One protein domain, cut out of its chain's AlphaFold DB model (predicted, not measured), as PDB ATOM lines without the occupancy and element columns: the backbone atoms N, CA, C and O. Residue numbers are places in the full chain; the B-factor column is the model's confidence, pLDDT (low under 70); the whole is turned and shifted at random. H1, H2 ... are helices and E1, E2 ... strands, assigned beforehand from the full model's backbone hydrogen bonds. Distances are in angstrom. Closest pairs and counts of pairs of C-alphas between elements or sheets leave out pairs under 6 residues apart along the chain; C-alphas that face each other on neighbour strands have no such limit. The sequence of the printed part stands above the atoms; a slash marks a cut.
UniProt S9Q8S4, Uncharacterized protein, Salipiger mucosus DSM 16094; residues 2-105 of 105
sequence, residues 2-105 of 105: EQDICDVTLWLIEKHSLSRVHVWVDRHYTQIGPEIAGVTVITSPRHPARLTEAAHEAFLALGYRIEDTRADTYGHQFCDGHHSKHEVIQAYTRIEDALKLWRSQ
ATOM      1  N   GLU A   2     272.561 282.608  73.987       91.06
ATOM      2  CA  GLU A   2     273.492 281.630  73.384       91.06
ATOM      3  C   GLU A   2     274.756 282.287  72.803       91.06
ATOM      4  O   GLU A   2     275.868 281.947  73.199       91.06
ATOM      5  N   GLN A   3     274.582 283.323  71.974       92.81
ATOM      6  CA  GLN A   3     275.700 284.134  71.478       92.81
ATOM      7  C   GLN A   3     276.497 284.796  72.610       92.81
ATOM      8  O   GLN A   3     277.708 284.893  72.525       92.81
ATOM      9  N   ASP A   4     275.835 285.235  73.682       94.56
ATOM     10  CA  ASP A   4     276.502 285.905  74.805       94.56
ATOM     11  C   ASP A   4     277.346 284.918  75.621       94.56
ATOM     12  O   ASP A   4     278.456 285.247  76.024       94.56
ATOM     13  N   ILE A   5     276.864 283.686  75.814       94.25
ATOM     14  CA  ILE A   5     277.633 282.596  76.430       94.25
ATOM     15  C   ILE A   5     278.862 282.285  75.577       94.25
ATOM     16  O   ILE A   5     279.963 282.155  76.117       94.25
ATOM     17  N   CYS A   6     278.689 282.198  74.259       94.94
ATOM     18  CA  CYS A   6     279.785 281.975  73.325       94.94
ATOM     19  C   CYS A   6     280.803 283.125  73.367       94.94
ATOM     20  O   CYS A   6     281.990 282.881  73.578       94.94
ATOM     21  N   ASP A   7     280.347 284.374  73.291       96.44
ATOM     22  CA  ASP A   7     281.213 285.554  73.306       96.44
ATOM     23  C   ASP A   7     281.988 285.677  74.621       96.44
ATOM     24  O   ASP A   7     283.196 285.908  74.599       96.44
ATOM     25  N   VAL A   8     281.335 285.462  75.772       96.25
ATOM     26  CA  VAL A   8     282.000 285.452  77.087       96.25
ATOM     27  C   VAL A   8     283.016 284.311  77.172       96.25
ATOM     28  O   VAL A   8     284.116 284.506  77.692       96.25
ATOM     29  N   THR A   9     282.699 283.133  76.626       95.19
ATOM     30  CA  THR A   9     283.630 281.994  76.572       95.19
ATOM     31  C   THR A   9     284.878 282.344  75.758       95.19
ATOM     32  O   THR A   9     285.998 282.158  76.239       95.19
ATOM     33  N   LEU A  10     284.701 282.887  74.550       95.31
ATOM     34  CA  LEU A  10     285.794 283.297  73.666       95.31
ATOM     35  C   LEU A  10     286.629 284.428  74.269       95.31
ATOM     36  O   LEU A  10     287.858 284.376  74.241       95.31
ATOM     37  N   TRP A  11     285.972 285.415  74.872       96.44
ATOM     38  CA  TRP A  11     286.630 286.521  75.551       96.44
ATOM     39  C   TRP A  11     287.497 286.047  76.724       96.44
ATOM     40  O   TRP A  11     288.649 286.466  76.824       96.44
ATOM     41  N   LEU A  12     287.006 285.137  77.577       94.00
ATOM     42  CA  LEU A  12     287.801 284.572  78.678       94.00
ATOM     43  C   LEU A  12     289.029 283.812  78.167       94.00
ATOM     44  O   LEU A  12     290.109 283.932  78.749       94.00
ATOM     45  N   ILE A  13     288.859 283.034  77.093       92.25
ATOM     46  CA  ILE A  13     289.940 282.283  76.445       92.25
ATOM     47  C   ILE A  13     291.037 283.236  75.978       92.25
ATOM     48  O   ILE A  13     292.192 283.074  76.373       92.25
ATOM     49  N   GLU A  14     290.668 284.256  75.206       93.94
ATOM     50  CA  GLU A  14     291.617 285.207  74.631       93.94
ATOM     51  C   GLU A  14     292.276 286.071  75.720       93.94
ATOM     52  O   GLU A  14     293.503 286.146  75.811       93.94
ATOM     53  N   LYS A  15     291.478 286.654  76.626       93.62
ATOM     54  CA  LYS A  15     291.949 287.575  77.675       93.62
ATOM     55  C   LYS A  15     292.931 286.936  78.651       93.62
ATOM     56  O   LYS A  15     293.848 287.603  79.130       93.62
ATOM     57  N   HIS A  16     292.724 285.663  78.973       90.50
ATOM     58  CA  HIS A  16     293.537 284.941  79.949       90.50
ATOM     59  C   HIS A  16     294.482 283.916  79.307       90.50
ATOM     60  O   HIS A  16     295.119 283.150  80.032       90.50
ATOM     61  N   SER A  17     294.587 283.911  77.971       89.62
ATOM     62  CA  SER A  17     295.411 282.973  77.193       89.62
ATOM     63  C   SER A  17     295.170 281.509  77.590       89.62
ATOM     64  O   SER A  17     296.106 280.734  77.808       89.62
ATOM     65  N   LEU A  18     293.897 281.142  77.747       87.62
ATOM     66  CA  LEU A  18     293.481 279.798  78.141       87.62
ATOM     67  C   LEU A  18     293.360 278.913  76.901       87.62
ATOM     68  O   LEU A  18     293.028 279.382  75.821       87.62
ATOM     69  N   SER A  19     293.597 277.611  77.046       85.44
ATOM     70  CA  SER A  19     293.366 276.662  75.948       85.44
ATOM     71  C   SER A  19     291.890 276.309  75.791       85.44
ATOM     72  O   SER A  19     291.430 276.055  74.681       85.44
ATOM     73  N   ARG A  20     291.151 276.250  76.908       85.56
ATOM     74  CA  ARG A  20     289.727 275.918  76.942       85.56
ATOM     75  C   ARG A  20     289.084 276.344  78.258       85.56
ATOM     76  O   ARG A  20     289.667 276.170  79.333       85.56
ATOM     77  N   VAL A  21     287.844 276.813  78.171       89.44
ATOM     78  CA  VAL A  21     286.941 277.010  79.311       89.44
ATOM     79  C   VAL A  21     285.532 276.575  78.928       89.44
ATOM     80  O   VAL A  21     285.184 276.568  77.750       89.44
ATOM     81  N   HIS A  22     284.733 276.214  79.925       90.19
ATOM     82  CA  HIS A  22     283.296 276.016  79.781       90.19
ATOM     83  C   HIS A  22     282.577 277.032  80.656       90.19
ATOM     84  O   HIS A  22     282.790 277.047  81.869       90.19
ATOM     85  N   VAL A  23     281.738 277.862  80.043       92.25
ATOM     86  CA  VAL A  23     280.871 278.802  80.754       92.25
ATOM     87  C   VAL A  23     279.480 278.190  80.845       92.25
ATOM     88  O   VAL A  23     278.852 277.895  79.828       92.25
ATOM     89  N   TRP A  24     279.023 277.996  82.074       91.62
ATOM     90  CA  TRP A  24     277.684 277.535  82.401       91.62
ATOM     91  C   TRP A  24     276.876 278.704  82.939       91.62
ATOM     92  O   TRP A  24     277.346 279.431  83.812       91.62
ATOM     93  N   VAL A  25     275.670 278.867  82.417       91.88
ATOM     94  CA  VAL A  25     274.687 279.830  82.904       91.88
ATOM     95  C   VAL A  25     273.534 279.056  83.511       91.88
ATOM     96  O   VAL A  25     272.866 278.294  82.812       91.88
ATOM     97  N   ASP A  26     273.292 279.260  84.798       91.12
ATOM     98  CA  ASP A  26     272.156 278.665  85.486       91.12
ATOM     99  C   ASP A  26     270.916 279.509  85.200       91.12
ATOM    100  O   ASP A  26     270.889 280.713  85.460       91.12
ATOM    101  N   ARG A  27     269.880 278.895  84.629       88.56
ATOM    102  CA  ARG A  27     268.633 279.576  84.260       88.56
ATOM    103  C   ARG A  27     267.471 279.094  85.099       88.56
ATOM    104  O   ARG A  27     267.319 277.894  85.298       88.56
ATOM    105  N   HIS A  28     266.603 280.020  85.490       86.31
ATOM    106  CA  HIS A  28     265.322 279.702  86.117       86.31
ATOM    107  C   HIS A  28     264.368 279.093  85.087       86.31
ATOM    108  O   HIS A  28     264.152 279.675  84.023       86.31
ATOM    109  N   TYR A  29     263.747 277.953  85.402       80.75
ATOM    110  CA  TYR A  29     262.780 277.304  84.501       80.75
ATOM    111  C   TYR A  29     261.564 278.180  84.168       80.75
ATOM    112  O   TYR A  29     260.939 278.018  83.121       80.75
ATOM    113  N   THR A  30     261.205 279.092  85.067       77.19
ATOM    114  CA  THR A  30     259.970 279.882  85.002       77.19
ATOM    115  C   THR A  30     260.160 281.271  84.392       77.19
ATOM    116  O   THR A  30     259.173 281.982  84.202       77.19
ATOM    117  N   GLN A  31     261.391 281.677  84.060       70.75
ATOM    118  CA  GLN A  31     261.693 283.032  83.591       70.75
ATOM    119  C   GLN A  31     262.175 283.051  82.134       70.75
ATOM    120  O   GLN A  31     263.110 282.358  81.741       70.75
ATOM    121  N   ILE A  32     261.535 283.900  81.323       65.88
ATOM    122  CA  ILE A  32     261.769 284.005  79.869       65.88
ATOM    123  C   ILE A  32     262.671 285.218  79.516       65.88
ATOM    124  O   ILE A  32     262.982 285.458  78.354       65.88
ATOM    125  N   GLY A  33     263.149 285.973  80.511       71.75
ATOM    126  CA  GLY A  33     263.922 287.212  80.327       71.75
ATOM    127  C   GLY A  33     265.452 287.071  80.437       71.75
ATOM    128  O   GLY A  33     265.973 285.956  80.500       71.75
ATOM    129  N   PRO A  34     266.183 288.203  80.507       76.94
ATOM    130  CA  PRO A  34     267.635 288.254  80.733       76.94
ATOM    131  C   PRO A  34     268.013 287.957  82.200       76.94
ATOM    132  O   PRO A  34     269.032 288.428  82.700       76.94
ATOM    133  N   GLU A  35     267.168 287.215  82.911       85.50
ATOM    134  CA  GLU A  35     267.380 286.836  84.302       85.50
ATOM    135  C   GLU A  35     268.040 285.460  84.347       85.50
ATOM    136  O   GLU A  35     267.582 284.508  83.706       85.50
ATOM    137  N   ILE A  36     269.142 285.373  85.082       89.50
ATOM    138  CA  ILE A  36     269.892 284.138  85.299       89.50
ATOM    139  C   ILE A  36     270.118 283.953  86.798       89.50
ATOM    140  O   ILE A  36     270.183 284.919  87.554       89.50
ATOM    141  N   ALA A  37     270.212 282.707  87.239       88.75
ATOM    142  CA  ALA A  37     270.434 282.363  88.638       88.75
ATOM    143  C   ALA A  37     271.907 282.472  89.036       88.75
ATOM    144  O   ALA A  37     272.230 282.770  90.181       88.75
ATOM    145  N   GLY A  38     272.803 282.234  88.080       90.56
ATOM    146  CA  GLY A  38     274.230 282.195  88.336       90.56
ATOM    147  C   GLY A  38     275.035 281.913  87.079       90.56
ATOM    148  O   GLY A  38     274.500 281.585  86.016       90.56
ATOM    149  N   VAL A  39     276.347 282.066  87.219       92.62
ATOM    150  CA  VAL A  39     277.328 281.748  86.186       92.62
ATOM    151  C   VAL A  39     278.435 280.939  86.839       92.62
ATOM    152  O   VAL A  39     278.908 281.293  87.915       92.62
ATOM    153  N   THR A  40     278.871 279.870  86.181       91.62
ATOM    154  CA  THR A  40     279.985 279.035  86.635       91.62
ATOM    155  C   THR A  40     280.960 278.807  85.490       91.62
ATOM    156  O   THR A  40     280.579 278.331  84.422       91.62
ATOM    157  N   VAL A  41     282.244 279.100  85.714       90.44
ATOM    158  CA  VAL A  41     283.312 278.771  84.765       90.44
ATOM    159  C   VAL A  41     284.055 277.521  85.219       90.44
ATOM    160  O   VAL A  41     284.620 277.465  86.311       90.44
ATOM    161  N   ILE A  42     284.106 276.521  84.341       87.19
ATOM    162  CA  ILE A  42     284.861 275.285  84.544       87.19
ATOM    163  C   ILE A  42     286.091 275.307  83.633       87.19
ATOM    164  O   ILE A  42     285.988 275.420  82.410       87.19
ATOM    165  N   THR A  43     287.275 275.182  84.230       82.88
ATOM    166  CA  THR A  43     288.559 275.114  83.520       82.88
ATOM    167  C   THR A  43     289.538 274.193  84.252       82.88
ATOM    168  O   THR A  43     289.387 273.933  85.446       82.88
ATOM    169  N   SER A  44     290.560 273.708  83.547       68.38
ATOM    170  CA  SER A  44     291.672 272.930  84.099       68.38
ATOM    171  C   SER A  44     292.996 273.603  83.711       68.38
ATOM    172  O   SER A  44     293.150 273.926  82.532       68.38
ATOM    173  N   PRO A  45     293.972 273.837  84.619       60.28
ATOM    174  CA  PRO A  45     294.025 273.496  86.044       60.28
ATOM    175  C   PRO A  45     293.939 274.720  86.991       60.28
ATOM    176  O   PRO A  45     294.310 274.606  88.157       60.28
ATOM    177  N   ARG A  46     293.556 275.921  86.521       65.00
ATOM    178  CA  ARG A  46     293.802 277.178  87.265       65.00
ATOM    179  C   ARG A  46     292.573 278.072  87.475       65.00
ATOM    180  O   ARG A  46     291.869 278.400  86.535       65.00
ATOM    181  N   HIS A  47     292.434 278.538  88.723       67.00
ATOM    182  CA  HIS A  47     291.637 279.683  89.205       67.00
ATOM    183  C   HIS A  47     290.200 279.834  88.663       67.00
ATOM    184  O   HIS A  47     289.858 280.918  88.183       67.00
ATOM    185  N   PRO A  48     289.325 278.821  88.815       78.12
ATOM    186  CA  PRO A  48     287.933 278.923  88.371       78.12
ATOM    187  C   PRO A  48     287.211 280.117  89.007       78.12
ATOM    188  O   PRO A  48     286.509 280.828  88.309       78.12
ATOM    189  N   ALA A  49     287.475 280.429  90.282       83.12
ATOM    190  CA  ALA A  49     286.820 281.539  90.978       83.12
ATOM    191  C   ALA A  49     287.012 282.898  90.278       83.12
ATOM    192  O   ALA A  49     286.041 283.588  90.011       83.12
ATOM    193  N   ARG A  50     288.247 283.269  89.907       87.50
ATOM    194  CA  ARG A  50     288.508 284.568  89.248       87.50
ATOM    195  C   ARG A  50     287.873 284.657  87.863       87.50
ATOM    196  O   ARG A  50     287.463 285.735  87.456       87.50
ATOM    197  N   LEU A  51     287.829 283.539  87.142       91.56
ATOM    198  CA  LEU A  51     287.195 283.480  85.829       91.56
ATOM    199  C   LEU A  51     285.672 283.516  85.951       91.56
ATOM    200  O   LEU A  51     285.028 284.164  85.138       91.56
ATOM    201  N   THR A  52     285.111 282.880  86.983       92.75
ATOM    202  CA  THR A  52     283.690 282.979  87.319       92.75
ATOM    203  C   THR A  52     283.302 284.418  87.639       92.75
ATOM    204  O   THR A  52     282.344 284.902  87.052       92.75
ATOM    205  N   GLU A  53     284.074 285.138  88.461       93.12
ATOM    206  CA  GLU A  53     283.823 286.565  88.727       93.12
ATOM    207  C   GLU A  53     283.910 287.412  87.447       93.12
ATOM    208  O   GLU A  53     283.041 288.235  87.177       93.12
ATOM    209  N   ALA A  54     284.921 287.172  86.604       94.56
ATOM    210  CA  ALA A  54     285.061 287.881  85.332       94.56
ATOM    211  C   ALA A  54     283.888 287.605  84.375       94.56
ATOM    212  O   ALA A  54     283.400 288.522  83.714       94.56
ATOM    213  N   ALA A  55     283.417 286.357  84.309       95.38
ATOM    214  CA  ALA A  55     282.237 285.987  83.535       95.38
ATOM    215  C   ALA A  55     280.979 286.653  84.103       95.38
ATOM    216  O   ALA A  55     280.185 287.206  83.348       95.38
ATOM    217  N   HIS A  56     280.823 286.637  85.426       95.38
ATOM    218  CA  HIS A  56     279.718 287.270  86.129       95.38
ATOM    219  C   HIS A  56     279.643 288.773  85.814       95.38
ATOM    220  O   HIS A  56     278.598 289.250  85.375       95.38
ATOM    221  N   GLU A  57     280.758 289.506  85.924       95.88
ATOM    222  CA  GLU A  57     280.837 290.918  85.516       95.88
ATOM    223  C   GLU A  57     280.483 291.127  84.038       95.88
ATOM    224  O   GLU A  57     279.769 292.073  83.706       95.88
ATOM    225  N   ALA A  58     280.950 290.251  83.143       97.12
ATOM    226  CA  ALA A  58     280.633 290.351  81.722       97.12
ATOM    227  C   ALA A  58     279.123 290.204  81.461       97.12
ATOM    228  O   ALA A  58     278.557 290.991  80.705       97.12
ATOM    229  N   PHE A  59     278.444 289.259  82.119       95.94
ATOM    230  CA  PHE A  59     276.991 289.115  81.998       95.94
ATOM    231  C   PHE A  59     276.239 290.323  82.566       95.94
ATOM    232  O   PHE A  59     275.307 290.806  81.920       95.94
ATOM    233  N   LEU A  60     276.667 290.871  83.708       95.62
ATOM    234  CA  LEU A  60     276.097 292.118  84.235       95.62
ATOM    235  C   LEU A  60     276.251 293.275  83.237       95.62
ATOM    236  O   LEU A  60     275.286 293.986  82.959       95.62
ATOM    237  N   ALA A  61     277.434 293.428  82.638       96.69
ATOM    238  CA  ALA A  61     277.707 294.469  81.650       96.69
ATOM    239  C   ALA A  61     276.897 294.308  80.350       96.69
ATOM    240  O   ALA A  61     276.571 295.296  79.694       96.69
ATOM    241  N   LEU A  62     276.529 293.076  79.992       95.50
ATOM    242  CA  LEU A  62     275.615 292.777  78.885       95.50
ATOM    243  C   LEU A  62     274.133 293.024  79.231       95.50
ATOM    244  O   LEU A  62     273.273 292.847  78.368       95.50
ATOM    245  N   GLY A  63     273.827 293.442  80.464       93.94
ATOM    246  CA  GLY A  63     272.477 293.775  80.918       93.94
ATOM    247  C   GLY A  63     271.698 292.606  81.522       93.94
ATOM    248  O   GLY A  63     270.480 292.710  81.676       93.94
ATOM    249  N   TYR A  64     272.363 291.498  81.864       93.31
ATOM    250  CA  TYR A  64     271.718 290.403  82.585       93.31
ATOM    251  C   TYR A  64     271.516 290.763  84.054       93.31
ATOM    252  O   TYR A  64     272.367 291.394  84.682       93.31
ATOM    253  N   ARG A  65     270.400 290.301  84.624       91.62
ATOM    254  CA  ARG A  65     270.183 290.326  86.071       91.62
ATOM    255  C   ARG A  65     270.518 288.954  86.631       91.62
ATOM    256  O   ARG A  65     269.937 287.958  86.204       91.62
ATOM    257  N   ILE A  66     271.454 288.916  87.571       91.06
ATOM    258  CA  ILE A  66     271.894 287.679  88.213       91.06
ATOM    259  C   ILE A  66     271.276 287.644  89.606       91.06
ATOM    260  O   ILE A  66     271.657 288.422  90.477       91.06
ATOM    261  N   GLU A  67     270.263 286.803  89.785       87.81
ATOM    262  CA  GLU A  67     269.487 286.713  91.019       87.81
ATOM    263  C   GLU A  67     269.168 285.250  91.328       87.81
ATOM    264  O   GLU A  67     268.483 284.568  90.561       87.81
ATOM    265  N   ASP A  68     269.639 284.769  92.478       80.19
ATOM    266  CA  ASP A  68     269.250 283.462  92.996       80.19
ATOM    267  C   ASP A  68     267.869 283.565  93.660       80.19
ATOM    268  O   ASP A  68     267.726 283.909  94.835       80.19
ATOM    269  N   THR A  69     266.831 283.265  92.882       79.06
ATOM    270  CA  THR A  69     265.443 283.229  93.363       79.06
ATOM    271  C   THR A  69     265.128 281.974  94.190       79.06
ATOM    272  O   THR A  69     263.995 281.815  94.647       79.06
ATOM    273  N   ARG A  70     266.106 281.071  94.388       80.19
ATOM    274  CA  ARG A  70     265.952 279.722  94.966       80.19
ATOM    275  C   ARG A  70     264.959 278.820  94.230       80.19
ATOM    276  O   ARG A  70     264.577 277.778  94.762       80.19
ATOM    277  N   ALA A  71     264.510 279.224  93.045       79.12
ATOM    278  CA  ALA A  71     263.722 278.377  92.167       79.12
ATOM    279  C   ALA A  71     264.605 277.290  91.544       79.12
ATOM    280  O   ALA A  71     265.832 277.390  91.540       79.12
ATOM    281  N   ASP A  72     263.969 276.261  90.988       84.69
ATOM    282  CA  ASP A  72     264.689 275.243  90.233       84.69
ATOM    283  C   ASP A  72     265.392 275.877  89.025       84.69
ATOM    284  O   ASP A  72     264.799 276.654  88.258       84.69
ATOM    285  N   THR A  73     266.658 275.503  88.843       89.00
ATOM    286  CA  THR A  73     267.501 275.983  87.752       89.00
ATOM    287  C   THR A  73     267.972 274.845  86.860       89.00
ATOM    288  O   THR A  73     268.015 273.678  87.258       89.00
ATOM    289  N   TYR A  74     268.349 275.185  85.631       87.00
ATOM    290  CA  TYR A  74     269.082 274.289  84.749       87.00
ATOM    291  C   TYR A  74     270.317 274.973  84.178       87.00
ATOM    292  O   TYR A  74     270.283 276.148  83.811       87.00
ATOM    293  N   GLY A  75     271.403 274.207  84.072       86.88
ATOM    294  CA  GLY A  75     272.643 274.668  83.466       86.88
ATOM    295  C   GLY A  75     272.521 274.738  81.946       86.88
ATOM    296  O   GLY A  75     272.155 273.761  81.287       86.88
ATOM    297  N   HIS A  76     272.861 275.888  81.383       87.56
ATOM    298  CA  HIS A  76     272.891 276.128  79.950       87.56
ATOM    299  C   HIS A  76     274.311 276.515  79.522       87.56
ATOM    300  O   HIS A  76     274.888 277.472  80.035       87.56
ATOM    301  N   GLN A  77     274.877 275.758  78.584       86.06
ATOM    302  CA  GLN A  77     276.163 276.050  77.949       86.06
ATOM    303  C   GLN A  77     275.964 276.129  76.434       86.06
ATOM    304  O   GLN A  77     275.224 275.323  75.867       86.06
ATOM    305  N   PHE A  78     276.627 277.082  75.782       81.94
ATOM    306  CA  PHE A  78     276.517 277.269  74.337       81.94
ATOM    307  C   PHE A  78     277.805 277.872  73.761       81.94
ATOM    308  O   PHE A  78     277.954 279.084  73.658       81.94
ATOM    309  N   CYS A  79     278.778 277.009  73.462       87.06
ATOM    310  CA  CYS A  79     280.008 277.334  72.733       87.06
ATOM    311  C   CYS A  79     280.654 276.007  72.304       87.06
ATOM    312  O   CYS A  79     281.072 275.225  73.160       87.06
ATOM    313  N   ASP A  80     280.704 275.712  71.005       82.38
ATOM    314  CA  ASP A  80     281.205 274.424  70.502       82.38
ATOM    315  C   ASP A  80     282.736 274.391  70.323       82.38
ATOM    316  O   ASP A  80     283.324 273.318  70.166       82.38
ATOM    317  N   GLY A  81     283.385 275.556  70.413       79.88
ATOM    318  CA  GLY A  81     284.834 275.721  70.330       79.88
ATOM    319  C   GLY A  81     285.371 275.824  68.900       79.88
ATOM    320  O   GLY A  81     286.579 275.993  68.734       79.88
ATOM    321  N   HIS A  82     284.517 275.762  67.877       86.44
ATOM    322  CA  HIS A  82     284.914 275.890  66.477       86.44
ATOM    323  C   HIS A  82     284.677 277.318  65.985       86.44
ATOM    324  O   HIS A  82     283.738 277.590  65.245       86.44
ATOM    325  N   HIS A  83     285.566 278.231  66.377       89.56
ATOM    326  CA  HIS A  83     285.453 279.642  66.014       89.56
ATOM    327  C   HIS A  83     286.660 280.115  65.210       89.56
ATOM    328  O   HIS A  83     287.811 279.748  65.462       89.56
ATOM    329  N   SER A  84     286.392 280.956  64.220       92.50
ATOM    330  CA  SER A  84     287.414 281.664  63.468       92.50
ATOM    331  C   SER A  84     288.082 282.738  64.332       92.50
ATOM    332  O   SER A  84     287.509 283.268  65.283       92.50
ATOM    333  N   LYS A  85     289.297 283.144  63.946       92.56
ATOM    334  CA  LYS A  85     289.986 284.275  64.594       92.56
ATOM    335  C   LYS A  85     289.161 285.563  64.563       92.56
ATOM    336  O   LYS A  85     289.264 286.376  65.471       92.56
ATOM    337  N   HIS A  86     288.370 285.759  63.512       94.38
ATOM    338  CA  HIS A  86     287.542 286.947  63.369       94.38
ATOM    339  C   HIS A  86     286.412 286.976  64.405       94.38
ATOM    340  O   HIS A  86     286.222 287.999  65.054       94.38
ATOM    341  N   GLU A  87     285.723 285.852  64.616       93.75
ATOM    342  CA  GLU A  87     284.681 285.730  65.648       93.75
ATOM    343  C   GLU A  87     285.251 285.951  67.052       93.75
ATOM    344  O   GLU A  87     284.655 286.672  67.846       93.75
ATOM    345  N   VAL A  88     286.450 285.427  67.332       94.62
ATOM    346  CA  VAL A  88     287.144 285.659  68.611       94.62
ATOM    347  C   VAL A  88     287.410 287.153  68.834       94.62
ATOM    348  O   VAL A  88     287.121 287.675  69.908       94.62
ATOM    349  N   ILE A  89     287.914 287.869  67.821       96.00
ATOM    350  CA  ILE A  89     288.183 289.316  67.909       96.00
ATOM    351  C   ILE A  89     286.886 290.114  68.104       96.00
ATOM    352  O   ILE A  89     286.856 291.069  68.887       96.00
ATOM    353  N   GLN A  90     285.812 289.735  67.409       96.62
ATOM    354  CA  GLN A  90     284.503 290.375  67.550       96.62
ATOM    355  C   GLN A  90     283.935 290.187  68.958       96.62
ATOM    356  O   GLN A  90     283.557 291.175  69.589       96.62
ATOM    357  N   ALA A  91     283.939 288.951  69.463       96.31
ATOM    358  CA  ALA A  91     283.529 288.632  70.825       96.31
ATOM    359  C   ALA A  91     284.343 289.433  71.848       96.31
ATOM    360  O   ALA A  91     283.776 290.105  72.707       96.31
ATOM    361  N   TYR A  92     285.672 289.440  71.707       97.00
ATOM    362  CA  TYR A  92     286.560 290.178  72.601       97.00
ATOM    363  C   TYR A  92     286.213 291.669  72.655       97.00
ATOM    364  O   TYR A  92     286.039 292.231  73.735       97.00
ATOM    365  N   THR A  93     286.072 292.298  71.485       97.50
ATOM    366  CA  THR A  93     285.756 293.729  71.373       97.50
ATOM    367  C   THR A  93     284.402 294.036  72.008       97.50
ATOM    368  O   THR A  93     284.295 294.950  72.821       97.50
ATOM    369  N   ARG A  94     283.381 293.223  71.708       98.00
ATOM    370  CA  ARG A  94     282.025 293.392  72.239       98.00
ATOM    371  C   ARG A  94     281.994 293.348  73.770       98.00
ATOM    372  O   ARG A  94     281.338 294.191  74.381       98.00
ATOM    373  N   ILE A  95     282.683 292.384  74.387       98.19
ATOM    374  CA  ILE A  95     282.691 292.232  75.849       98.19
ATOM    375  C   ILE A  95     283.508 293.340  76.528       98.19
ATOM    376  O   ILE A  95     283.053 293.897  77.528       98.19
ATOM    377  N   GLU A  96     284.676 293.709  75.996       98.06
ATOM    378  CA  GLU A  96     285.469 294.812  76.561       98.06
ATOM    379  C   GLU A  96     284.742 296.160  76.463       98.06
ATOM    380  O   GLU A  96     284.751 296.926  77.429       98.06
ATOM    381  N   ASP A  97     284.060 296.439  75.347       97.88
ATOM    382  CA  ASP A  97     283.264 297.659  75.189       97.88
ATOM    383  C   ASP A  97     282.091 297.697  76.178       97.88
ATOM    384  O   ASP A  97     281.875 298.719  76.838       97.88
ATOM    385  N   ALA A  98     281.377 296.577  76.350       97.50
ATOM    386  CA  ALA A  98     280.304 296.463  77.338       97.50
ATOM    387  C   ALA A  98     280.824 296.706  78.766       97.50
ATOM    388  O   ALA A  98     280.266 297.523  79.500       97.50
ATOM    389  N   LEU A  99     281.933 296.062  79.148       97.75
ATOM    390  CA  LEU A  99     282.561 296.240  80.462       97.75
ATOM    391  C   LEU A  99     283.028 297.679  80.691       97.75
ATOM    392  O   LEU A  99     282.884 298.206  81.795       97.75
ATOM    393  N   LYS A 100     283.596 298.323  79.668       97.12
ATOM    394  CA  LYS A 100     284.046 299.714  79.747       97.12
ATOM    395  C   LYS A 100     282.879 300.663  79.997       97.12
ATOM    396  O   LYS A 100     282.992 301.533  80.857       97.12
ATOM    397  N   LEU A 101     281.778 300.489  79.266       95.56
ATOM    398  CA  LEU A 101     280.567 301.287  79.452       95.56
ATOM    399  C   LEU A 101     279.976 301.063  80.844       95.56
ATOM    400  O   LEU A 101     279.704 302.031  81.548       95.56
ATOM    401  N   TRP A 102     279.848 299.807  81.267       95.50
ATOM    402  CA  TRP A 102     279.276 299.443  82.562       95.50
ATOM    403  C   TRP A 102     280.074 299.998  83.749       95.50
ATOM    404  O   TRP A 102     279.495 300.577  84.658       95.50
ATOM    405  N   ARG A 103     281.411 299.918  83.716       93.06
ATOM    406  CA  ARG A 103     282.285 300.452  84.783       93.06
ATOM    407  C   ARG A 103     282.361 301.981  84.831       93.06
ATOM    408  O   ARG A 103     282.948 302.522  85.763       93.06
ATOM    409  N   SER A 104     281.860 302.664  83.802       91.56
ATOM    410  CA  SER A 104     281.822 304.131  83.740       91.56
ATOM    411  C   SER A 104     280.518 304.740  84.268       91.56
ATOM    412  O   SER A 104     280.397 305.966  84.279       91.56
ATOM    413  N   GLN A 105     279.563 303.893  84.669       78.50
ATOM    414  CA  GLN A 105     278.311 304.268  85.332       78.50
ATOM    415  C   GLN A 105     278.523 304.413  86.840       78.50
ATOM    416  O   GLN A 105     277.871 305.310  87.419       78.50
TER     417      GLN A 105
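This is residues 2 to 105 of the 105 residues of an uncharacterized protein of Salipiger mucosus DSM 16094 (UniProt S9Q8S4). A small three-stranded sheet is partly covered on one face by two crossed helices, H1 over E1 and H2 over E2, making two layers. The longest helix, H3, packs across H1 on the side away from the sheet and reaches the end of H2. The printed part has 104 residues with three named helices and three named strands, in the order H1, E1, E2, H2, E3, H3; the antiparallel sheet runs E2, E1, E3, and the class is mixed. It is compact, with a radius of gyration of the C-alphas of 13.3 A, and spans 37 by 33 by 23 A.

Start at H1, residues 2 to 15, then find E1, residues 22 to 28, in a hairpin with E2, residues 38 to 42, where N 24 and O 40 are within hydrogen-bond range at 2.8 A. H2, residues 48 to 61, is on the sheet over E2, height 7.6 A; their closest C-alphas, of Val 41 and Thr 52, are 4.9 A apart. E3, residues 73 to 76, is antiparallel to E1, with N 27 and O 74 at 2.9 A. E2, H2 and E3 form a split strand-helix-strand unit, two strands running the same way with E1 between them, its crossover left-handed. H1, on the same face, touches H2 at a steep tilt of 53 degrees, closest at the C-alphas of Val 8 and Ala 55, 6.5 A. H3, residues 85 to 102, touches H1 with residues 88 to 95 alone, about perpendicular at 86 degrees, closest at the C-alphas of Asp 7 and Ala 91, 4.6 A. In H1, H2 and H3 every O i to N i+4 pair is within hydrogen-bond range.

Find C-alpha 2 at (273.492, 281.630, 73.384); H1 runs 19.9 A from there. E1 is 19.4 A long, E2 13.2 A, H2 19.8 A and E3 9.5 A. H3 runs 25.8 A to C-alpha 102 at (279.276, 299.443, 82.562).

The printed part has no cut; its farthest C-alphas, of Arg 70 and Lys 85, are 39.0 A apart. The link from H2 to E3 is long, 11 residues. Look for pLDDT under 70 at residue 32 and residues 44 to 47.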